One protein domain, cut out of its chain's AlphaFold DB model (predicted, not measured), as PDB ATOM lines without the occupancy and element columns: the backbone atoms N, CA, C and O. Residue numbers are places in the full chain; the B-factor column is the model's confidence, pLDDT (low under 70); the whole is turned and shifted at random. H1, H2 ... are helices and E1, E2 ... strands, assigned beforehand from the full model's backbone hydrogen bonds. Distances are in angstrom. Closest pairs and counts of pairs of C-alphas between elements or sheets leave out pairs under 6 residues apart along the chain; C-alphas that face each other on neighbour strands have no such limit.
ATOM      1  N   SER A   2     122.789  12.022 136.496       59.44
ATOM      2  CA  SER A   2     123.197  12.970 137.556       59.44
ATOM      3  C   SER A   2     124.077  12.337 138.638       59.44
ATOM      4  O   SER A   2     124.953  13.007 139.164       59.44
ATOM      5  N   HIS A   3     123.940  11.035 138.897       69.62
ATOM      6  CA  HIS A   3     124.696  10.382 139.974       69.62
ATOM      7  C   HIS A   3     126.216  10.362 139.753       69.62
ATOM      8  O   HIS A   3     126.964  10.501 140.707       69.62
ATOM      9  N   ILE A   4     126.698  10.261 138.505       79.56
ATOM     10  CA  ILE A   4     128.149  10.241 138.234       79.56
ATOM     11  C   ILE A   4     128.821  11.581 138.586       79.56
ATOM     12  O   ILE A   4     129.944  11.594 139.077       79.56
ATOM     13  N   HIS A   5     128.121  12.702 138.379       78.38
ATOM     14  CA  HIS A   5     128.613  14.034 138.733       78.38
ATOM     15  C   HIS A   5     128.647  14.204 140.248       78.38
ATOM     16  O   HIS A   5     129.668  14.604 140.795       78.38
ATOM     17  N   GLU A   6     127.567  13.798 140.922       82.50
ATOM     18  CA  GLU A   6     127.494  13.778 142.384       82.50
ATOM     19  C   GLU A   6     128.622  12.932 142.982       82.50
ATOM     20  O   GLU A   6     129.232  13.340 143.961       82.50
ATOM     21  N   PHE A   7     128.956  11.786 142.382       84.12
ATOM     22  CA  PHE A   7     130.048  10.931 142.846       84.12
ATOM     23  C   PHE A   7     131.435  11.545 142.625       84.12
ATOM     24  O   PHE A   7     132.331  11.300 143.429       84.12
ATOM     25  N   PHE A   8     131.626  12.341 141.575       83.38
ATOM     26  CA  PHE A   8     132.880  13.059 141.342       83.38
ATOM     27  C   PHE A   8     133.032  14.239 142.311       83.38
ATOM     28  O   PHE A   8     134.071  14.401 142.949       83.38
ATOM     29  N   ASP A   9     131.961  15.011 142.502       81.50
ATOM     30  CA  ASP A   9     131.925  16.147 143.428       81.50
ATOM     31  C   ASP A   9     132.048  15.700 144.888       81.50
ATOM     32  O   ASP A   9     132.775  16.310 145.672       81.50
ATOM     33  N   ALA A  10     131.391  14.591 145.239       80.88
ATOM     34  CA  ALA A  10     131.502  13.930 146.536       80.88
ATOM     35  C   ALA A  10     132.798  13.126 146.688       80.88
ATOM     36  O   ALA A  10     132.951  12.415 147.680       80.88
ATOM     37  N   ARG A  11     133.724  13.225 145.721       83.00
ATOM     38  CA  ARG A  11     135.051  12.616 145.803       83.00
ATOM     39  C   ARG A  11     134.982  11.102 146.030       83.00
ATOM     40  O   ARG A  11     135.809  10.545 146.723       83.00
ATOM     41  N   LEU A  12     134.012  10.395 145.455       84.19
ATOM     42  CA  LEU A  12     133.943   8.926 145.533       84.19
ATOM     43  C   LEU A  12     134.865   8.250 144.508       84.19
ATOM     44  O   LEU A  12     135.306   7.109 144.693       84.19
ATOM     45  N   PHE A  13     135.167   8.962 143.424       86.62
ATOM     46  CA  PHE A  13     136.162   8.581 142.435       86.62
ATOM     47  C   PHE A  13     136.891   9.819 141.907       86.62
ATOM     48  O   PHE A  13     136.392  10.935 142.010       86.62
ATOM     49  N   SER A  14     138.069   9.616 141.324       89.25
ATOM     50  CA  SER A  14     138.831  10.667 140.645       89.25
ATOM     51  C   SER A  14     139.499  10.118 139.382       89.25
ATOM     52  O   SER A  14     139.655   8.905 139.231       89.25
ATOM     53  N   ILE A  15     139.896  10.996 138.460       89.31
ATOM     54  CA  ILE A  15     140.578  10.628 137.212       89.31
ATOM     55  C   ILE A  15     142.029  11.093 137.303       89.31
ATOM     56  O   ILE A  15     142.306  12.254 137.590       89.31
ATOM     57  N   HIS A  16     142.968  10.186 137.051       88.50
ATOM     58  CA  HIS A  16     144.388  10.505 137.096       88.50
ATOM     59  C   HIS A  16     144.766  11.520 135.998       88.50
ATOM     60  O   HIS A  16     144.452  11.271 134.834       88.50
ATOM     61  N   PRO A  17     145.517  12.596 136.298       86.69
ATOM     62  CA  PRO A  17     145.782  13.670 135.334       86.69
ATOM     63  C   PRO A  17     146.600  13.225 134.116       86.69
ATOM     64  O   PRO A  17     146.310  13.631 132.997       86.69
ATOM     65  N   GLU A  18     147.605  12.368 134.324       85.50
ATOM     66  CA  GLU A  18     148.477  11.893 133.238       85.50
ATOM     67  C   GLU A  18     147.940  10.645 132.524       85.50
ATOM     68  O   GLU A  18     147.908  10.581 131.300       85.50
ATOM     69  N   THR A  19     147.522   9.630 133.286       87.50
ATOM     70  CA  THR A  19     147.110   8.330 132.730       87.50
ATOM     71  C   THR A  19     145.637   8.268 132.341       87.50
ATOM     72  O   THR A  19     145.216   7.274 131.753       87.50
ATOM     73  N   LEU A  20     144.848   9.284 132.713       87.62
ATOM     74  CA  LEU A  20     143.392   9.349 132.548       87.62
ATOM     75  C   LEU A  20     142.650   8.144 133.133       87.62
ATOM     76  O   LEU A  20     141.491   7.900 132.818       87.62
ATOM     77  N   ARG A  21     143.296   7.373 134.011       89.12
ATOM     78  CA  ARG A  21     142.671   6.223 134.654       89.12
ATOM     79  C   ARG A  21     141.719   6.681 135.739       89.12
ATOM     80  O   ARG A  21     142.099   7.454 136.620       89.12
ATOM     81  N   ILE A  22     140.513   6.145 135.694       89.62
ATOM     82  CA  ILE A  22     139.495   6.319 136.718       89.62
ATOM     83  C   ILE A  22     139.914   5.501 137.933       89.62
ATOM     84  O   ILE A  22     140.255   4.322 137.830       89.62
ATOM     85  N   ARG A  23     139.884   6.122 139.103       87.69
ATOM     86  CA  ARG A  23     140.101   5.462 140.385       87.69
ATOM     87  C   ARG A  23     138.857   5.666 141.228       87.69
ATOM     88  O   ARG A  23     138.617   6.767 141.706       87.69
ATOM     89  N   ALA A  24     138.064   4.612 141.377       86.94
ATOM     90  CA  ALA A  24     137.025   4.540 142.401       86.94
ATOM     91  C   ALA A  24     137.654   4.124 143.733       86.94
ATOM     92  O   ALA A  24     138.453   3.187 143.760       86.94
ATOM     93  N   PHE A  25     137.297   4.806 144.815       75.56
ATOM     94  CA  PHE A  25     137.861   4.552 146.144       75.56
ATOM     95  C   PHE A  25     136.843   3.968 147.117       75.56
ATOM     96  O   PHE A  25     137.203   3.499 148.193       75.56
ATOM     97  N   VAL A  26     135.577   3.940 146.705       75.56
ATOM     98  CA  VAL A  26     134.481   3.330 147.444       75.56
ATOM     99  C   VAL A  26     133.846   2.253 146.558       75.56
ATOM    100  O   VAL A  26     133.647   2.504 145.366       75.56
ATOM    101  N   PRO A  27     133.532   1.059 147.092       78.31
ATOM    102  CA  PRO A  27     132.937  -0.032 146.325       78.31
ATOM    103  C   PRO A  27     131.439   0.208 146.096       78.31
ATOM    104  O   PRO A  27     130.590  -0.511 146.609       78.31
ATOM    105  N   TYR A  28     131.115   1.260 145.350       82.62
ATOM    106  CA  TYR A  28     129.773   1.491 144.830       82.62
ATOM    107  C   TYR A  28     129.658   0.829 143.461       82.62
ATOM    108  O   TYR A  28     130.418   1.174 142.557       82.62
ATOM    109  N   ASP A  29     128.676  -0.055 143.289       81.50
ATOM    110  CA  ASP A  29     128.447  -0.797 142.040       81.50
ATOM    111  C   ASP A  29     128.414   0.130 140.811       81.50
ATOM    112  O   ASP A  29     128.978  -0.179 139.769       81.50
ATOM    113  N   ALA A  30     127.849   1.333 140.962       79.06
ATOM    114  CA  ALA A  30     127.742   2.324 139.893       79.06
ATOM    115  C   ALA A  30     129.079   2.940 139.425       79.06
ATOM    116  O   ALA A  30     129.116   3.520 138.343       79.06
ATOM    117  N   ILE A  31     130.155   2.865 140.219       82.38
ATOM    118  CA  ILE A  31     131.492   3.401 139.875       82.38
ATOM    119  C   ILE A  31     132.564   2.312 139.786       82.38
ATOM    120  O   ILE A  31     133.614   2.533 139.182       82.38
ATOM    121  N   LEU A  32     132.309   1.144 140.379       84.75
ATOM    122  CA  LEU A  32     133.263   0.044 140.462       84.75
ATOM    123  C   LEU A  32     133.616  -0.499 139.075       84.75
ATOM    124  O   LEU A  32     134.790  -0.734 138.800       84.75
ATOM    125  N   ASP A  33     132.633  -0.580 138.177       85.62
ATOM    126  CA  ASP A  33     132.831  -1.027 136.794       85.62
ATOM    127  C   ASP A  33     133.788  -0.125 136.005       85.62
ATOM    128  O   ASP A  33     134.451  -0.577 135.069       85.62
ATOM    129  N   TYR A  34     133.896   1.148 136.395       83.06
ATOM    130  CA  TYR A  34     134.781   2.123 135.766       83.06
ATOM    131  C   TYR A  34     136.174   2.151 136.399       83.06
ATOM    132  O   TYR A  34     137.095   2.714 135.806       83.06
ATOM    133  N   HIS A  35     136.370   1.545 137.573       86.75
ATOM    134  CA  HIS A  35     137.662   1.539 138.251       86.75
ATOM    135  C   HIS A  35     138.753   0.921 137.362       86.75
ATOM    136  O   HIS A  35     138.610  -0.168 136.813       86.75
ATOM    137  N   GLY A  36     139.874   1.625 137.214       85.56
ATOM    138  CA  GLY A  36     141.009   1.201 136.397       85.56
ATOM    139  C   GLY A  36     140.827   1.407 134.889       85.56
ATOM    140  O   GLY A  36     141.823   1.329 134.163       85.56
ATOM    141  N   ARG A  37     139.615   1.725 134.409       88.38
ATOM    142  CA  ARG A  37     139.384   2.078 133.003       88.38
ATOM    143  C   ARG A  37     139.997   3.441 132.693       88.38
ATOM    144  O   ARG A  37     140.104   4.311 133.557       88.38
ATOM    145  N   ILE A  38     140.414   3.625 131.445       87.62
ATOM    146  CA  ILE A  38     140.870   4.924 130.949       87.62
ATOM    147  C   ILE A  38     139.614   5.731 130.629       87.62
ATOM    148  O   ILE A  38     138.833   5.332 129.766       87.62
ATOM    149  N   ALA A  39     139.402   6.833 131.346       86.00
ATOM    150  CA  ALA A  39     138.393   7.803 130.976       86.00
ATOM    151  C   ALA A  39     138.779   8.387 129.625       86.00
ATOM    152  O   ALA A  39     139.899   8.870 129.432       86.00
ATOM    153  N   ASN A  40     137.838   8.351 128.696       83.38
ATOM    154  CA  ASN A  40     137.934   9.219 127.550       83.38
ATOM    155  C   ASN A  40     137.573  10.622 128.072       83.38
ATOM    156  O   ASN A  40     136.515  10.816 128.676       83.38
ATOM    157  N   VAL A  41     138.561  11.516 128.018       79.69
ATOM    158  CA  VAL A  41     138.467  12.903 128.477       79.69
ATOM    159  C   VAL A  41     138.907  13.775 127.303       79.69
ATOM    160  O   VAL A  41     140.033  13.561 126.823       79.69
ATOM    161  N   PRO A  42     138.115  14.781 126.887       79.81
ATOM    162  CA  PRO A  42     138.470  15.642 125.766       79.81
ATOM    163  C   PRO A  42     139.846  16.290 125.959       79.81
ATOM    164  O   PRO A  42     140.280  16.546 127.087       79.81
ATOM    165  N   GLN A  43     140.555  16.570 124.863       73.75
ATOM    166  CA  GLN A  43     141.856  17.256 124.932       73.75
ATOM    167  C   GLN A  43     141.736  18.699 125.438       73.75
ATOM    168  O   GLN A  43     142.708  19.250 125.947       73.75
ATOM    169  N   ASP A  44     140.536  19.264 125.344       77.94
ATOM    170  CA  ASP A  44     140.202  20.639 125.716       77.94
ATOM    171  C   ASP A  44     140.073  20.811 127.238       77.94
ATOM    172  O   ASP A  44     140.018  21.926 127.757       77.94
ATOM    173  N   VAL A  45     140.021  19.693 127.965       76.88
ATOM    174  CA  VAL A  45     139.914  19.668 129.416       76.88
ATOM    175  C   VAL A  45     141.236  20.083 130.060       76.88
ATOM    176  O   VAL A  45     142.278  19.461 129.838       76.88
ATOM    177  N   ASP A  46     141.172  21.086 130.939       82.94
ATOM    178  CA  ASP A  46     142.334  21.559 131.687       82.94
ATOM    179  C   ASP A  46     142.905  20.453 132.593       82.94
ATOM    180  O   ASP A  46     142.315  20.039 133.597       82.94
ATOM    181  N   ARG A  47     144.101  19.977 132.232       84.88
ATOM    182  CA  ARG A  47     144.841  18.966 132.995       84.88
ATOM    183  C   ARG A  47     145.271  19.484 134.363       84.88
ATOM    184  O   ARG A  47     145.371  18.672 135.275       84.88
ATOM    185  N   ALA A  48     145.482  20.793 134.529       80.94
ATOM    186  CA  ALA A  48     145.800  21.379 135.828       80.94
ATOM    187  C   ALA A  48     144.593  21.311 136.774       80.94
ATOM    188  O   ALA A  48     144.744  20.941 137.936       80.94
ATOM    189  N   ALA A  49     143.388  21.569 136.261       84.06
ATOM    190  CA  ALA A  49     142.149  21.434 137.023       84.06
ATOM    191  C   ALA A  49     141.893  19.971 137.436       84.06
ATOM    192  O   ALA A  49     141.515  19.695 138.578       84.06
ATOM    193  N   LEU A  50     142.167  19.019 136.533       84.69
ATOM    194  CA  LEU A  50     142.059  17.589 136.829       84.69
ATOM    195  C   LEU A  50     143.125  17.112 137.828       84.69
ATOM    196  O   LEU A  50     142.807  16.356 138.744       84.69
ATOM    197  N   ALA A  51     144.368  17.582 137.685       86.88
ATOM    198  CA  ALA A  51     145.449  17.306 138.629       86.88
ATOM    199  C   ALA A  51     145.099  17.828 140.019       86.88
ATOM    200  O   ALA A  51     145.200  17.086 140.989       86.88
ATOM    201  N   HIS A  52     144.578  19.049 140.103       83.25
ATOM    202  CA  HIS A  52     144.147  19.622 141.366       83.25
ATOM    203  C   HIS A  52     143.006  18.818 142.009       83.25
ATOM    204  O   HIS A  52     143.036  18.538 143.205       83.25
ATOM    205  N   HIS A  53     141.997  18.403 141.236       85.44
ATOM    206  CA  HIS A  53     140.932  17.550 141.767       85.44
ATOM    207  C   HIS A  53     141.474  16.202 142.282       85.44
ATOM    208  O   HIS A  53     141.100  15.759 143.371       85.44
ATOM    209  N   TYR A  54     142.406  15.590 141.548       86.38
ATOM    210  CA  TYR A  54     143.086  14.361 141.958       86.38
ATOM    211  C   TYR A  54     143.943  14.549 143.223       86.38
ATOM    212  O   TYR A  54     143.926  13.701 144.115       86.38
ATOM    213  N   GLU A  55     144.663  15.664 143.344       81.31
ATOM    214  CA  GLU A  55     145.464  16.010 144.524       81.31
ATOM    215  C   GLU A  55     144.591  16.254 145.757       81.31
ATOM    216  O   GLU A  55     144.869  15.707 146.826       81.31
ATOM    217  N   MET A  56     143.491  16.998 145.605       74.00
ATOM    218  CA  MET A  56     142.509  17.206 146.675       74.00
ATOM    219  C   MET A  56     141.930  15.893 147.183       74.00
ATOM    220  O   MET A  56     141.784  15.706 148.390       74.00
ATOM    221  N   PHE A  57     141.643  14.968 146.269       76.38
ATOM    222  CA  PHE A  57     141.210  13.628 146.622       76.38
ATOM    223  C   PHE A  57     142.305  12.857 147.394       76.38
ATOM    224  O   PHE A  57     142.028  12.223 148.418       76.38
ATOM    225  N   CYS A  58     143.564  12.922 146.939       67.19
ATOM    226  CA  CYS A  58     144.685  12.230 147.583       67.19
ATOM    227  C   CYS A  58     144.940  12.720 149.011       67.19
ATOM    228  O   CYS A  58     145.238  11.903 149.879       67.19
ATOM    229  N   ILE A  59     144.813  14.024 149.271       61.50
ATOM    230  CA  ILE A  59     144.991  14.595 150.614       61.50
ATOM    231  C   ILE A  59     143.917  14.069 151.573       61.50
ATOM    232  O   ILE A  59     144.238  13.662 152.688       61.50
ATOM    233  N   GLU A  60     142.661  14.002 151.131       58.50
ATOM    234  CA  GLU A  60     141.557  13.460 151.931       58.50
ATOM    235  C   GLU A  60     141.732  11.960 152.219       58.50
ATOM    236  O   GLU A  60     141.598  11.519 153.361       58.50
ATOM    237  N   SER A  61     142.133  11.179 151.214       58.47
ATOM    238  CA  SER A  61     142.368   9.739 151.387       58.47
ATOM    239  C   SER A  61     143.620   9.414 152.208       58.47
ATOM    240  O   SER A  61     143.625   8.442 152.960       58.47
ATOM    241  N   MET A  62     144.691  10.210 152.111       55.66
ATOM    242  CA  MET A  62     145.884  10.018 152.946       55.66
ATOM    243  C   MET A  62     145.651  10.446 154.399       55.66
ATOM    244  O   MET A  62     146.185   9.801 155.299       55.66
ATOM    245  N   ALA A  63     144.819  11.466 154.649       51.03
ATOM    246  CA  ALA A  63     144.375  11.808 156.000       51.03
ATOM    247  C   ALA A  63     143.517  10.690 156.621       51.03
ATOM    248  O   ALA A  63     143.665  10.399 157.807       51.03
ATOM    249  N   ALA A  64     142.683  10.012 155.822       49.38
ATOM    250  CA  ALA A  64     141.916   8.843 156.263       49.38
ATOM    251  C   ALA A  64     142.804   7.620 156.571       49.38
ATOM    252  O   ALA A  64     142.487   6.835 157.462       49.38
ATOM    253  N   ASN A  65     143.939   7.488 155.876       52.44
ATOM    254  CA  ASN A  65     144.951   6.465 156.138       52.44
ATOM    255  C   ASN A  65     145.940   6.840 157.253       52.44
ATOM    256  O   ASN A  65     146.890   6.084 157.466       52.44
ATOM    257  N   ARG A 157     142.104  27.806 139.778       43.94
ATOM    258  CA  ARG A 157     141.843  27.015 138.540       43.94
ATOM    259  C   ARG A 157     140.959  25.779 138.745       43.94
ATOM    260  O   ARG A 157     141.119  24.742 138.105       43.94
ATOM    261  N   HIS A 158     140.033  25.860 139.687       52.69
ATOM    262  CA  HIS A 158     139.551  24.665 140.375       52.69
ATOM    263  C   HIS A 158     138.312  24.106 139.717       52.69
ATOM    264  O   HIS A 158     137.416  24.871 139.366       52.69
ATOM    265  N   ILE A 159     138.216  22.777 139.618       60.38
ATOM    266  CA  ILE A 159     136.915  22.153 139.388       60.38
ATOM    267  C   ILE A 159     136.074  22.402 140.651       60.38
ATOM    268  O   ILE A 159     136.339  21.845 141.714       60.38
ATOM    269  N   THR A 160     135.122  23.323 140.550       62.22
ATOM    270  CA  THR A 160     134.117  23.656 141.557       62.22
ATOM    271  C   THR A 160     132.843  22.854 141.280       62.22
ATOM    272  O   THR A 160     132.596  22.507 140.127       62.22
ATOM    273  N   PRO A 161     131.961  22.636 142.270       52.81
ATOM    274  CA  PRO A 161     130.679  21.955 142.038       52.81
ATOM    275  C   PRO A 161     129.807  22.603 140.944       52.81
ATOM    276  O   PRO A 161     128.913  21.979 140.389       52.81
ATOM    277  N   LEU A 162     130.050  23.881 140.630       51.34
ATOM    278  CA  LEU A 162     129.334  24.620 139.587       51.34
ATOM    279  C   LEU A 162     129.928  24.416 138.186       51.34
ATOM    280  O   LEU A 162     129.198  24.523 137.204       51.34
ATOM    281  N   ASN A 163     131.228  24.127 138.069       62.69
ATOM    282  CA  ASN A 163     131.881  23.888 136.777       62.69
ATOM    283  C   ASN A 163     132.138  22.394 136.498       62.69
ATOM    284  O   ASN A 163     132.351  22.024 135.343       62.69
ATOM    285  N   SER A 164     132.039  21.536 137.518       63.59
ATOM    286  CA  SER A 164     132.149  20.082 137.398       63.59
ATOM    287  C   SER A 164     131.060  19.526 136.492       63.59
ATOM    288  O   SER A 164     131.315  18.622 135.702       63.59
ATOM    289  N   GLN A 165     129.858  20.106 136.530       63.00
ATOM    290  CA  GLN A 165     128.751  19.676 135.688       63.00
ATOM    291  C   GLN A 165     129.067  19.840 134.196       63.00
ATOM    292  O   GLN A 165     128.807  18.921 133.425       63.00
TER     293      GLN A 165
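What this domain is: This is residues 2 to 65 and 157 to 165 of the 183 residues of an uncharacterized protein of Gibberella fujikuroi (UniProt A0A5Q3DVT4). A short two-strand hairpin, E1 and E2, lies in the middle, between the long helix H3, which passes E1 with its residues 50 to 58, and two short helices, H1 and H2. A long stretch with no named element, residues 33 to 46, leads round from H2 to H3. The printed part has 73 residues, with three named helices and two named strands in the order H1, E1, E2, H2, H3; the strands make one antiparallel sheet. The class is mostly helix, though under half of the residues are in named elements. The whole is compact, with a radius of gyration of the C-alphas of 11.6 A and spans of 30 by 26 by 24 A.

How they stand to each other: H1, residues 3 to 9, and E1, residues 13 to 15, are joined by a tight link of 3 residues; their closest C-alphas, those of Phe 8 and Ser 14, are 6.5 A apart. E2, residues 22 to 24, is the antiparallel neighbour of E1 and forms a hairpin with it, at 164 degrees between their directions. N 14 and O 23 are within hydrogen-bond range at 2.9 A, and N 23 and O 14 at 2.8 A. H2, residues 29 to 32, follows E2 by a tight link; the closest C-alphas of the two, those of Ala 24 and Leu 32, are 6.2 A apart. H1 and H2 are close but not clearly touching, with the C-alphas of Ile 4 and Ile 31 closest at 7.8 A. H3, residues 47 to 64, comes nearest to E1 at the C-alphas of Ser 14 and Tyr 54, 5.8 A apart. H3 is apart from E2, from H1 and from H2. In H1 and H3 every O i to N i+4 pair is within hydrogen-bond range; H2 is too short for such a pair, and its one O i to N i+3 pair is not within range.

Where its parts are: H1 begins at C-alpha 3 (124.696, 10.382, 139.974) and is 9.9 A long. E1 is 7.1 A, E2 is 6.4 A and H2 is 5.1 A long. H3 measures 25.5 A, from C-alpha 47 (144.841, 18.966, 132.995) to C-alpha 64 (141.916, 8.843, 156.263).

The domain as a whole: The C-alphas farthest apart are those of Asp 44 and Asn 65, 33.9 A. The link from H2 to H3, 14 residues, is long. Residues 66 to 156 are not printed, and C-alphas 65 and 157 are 27.2 A apart across this cut. The mean pLDDT of the printed part is 76.6; residues 2 to 3, 58 to 65 and 157 to 165 are under 70.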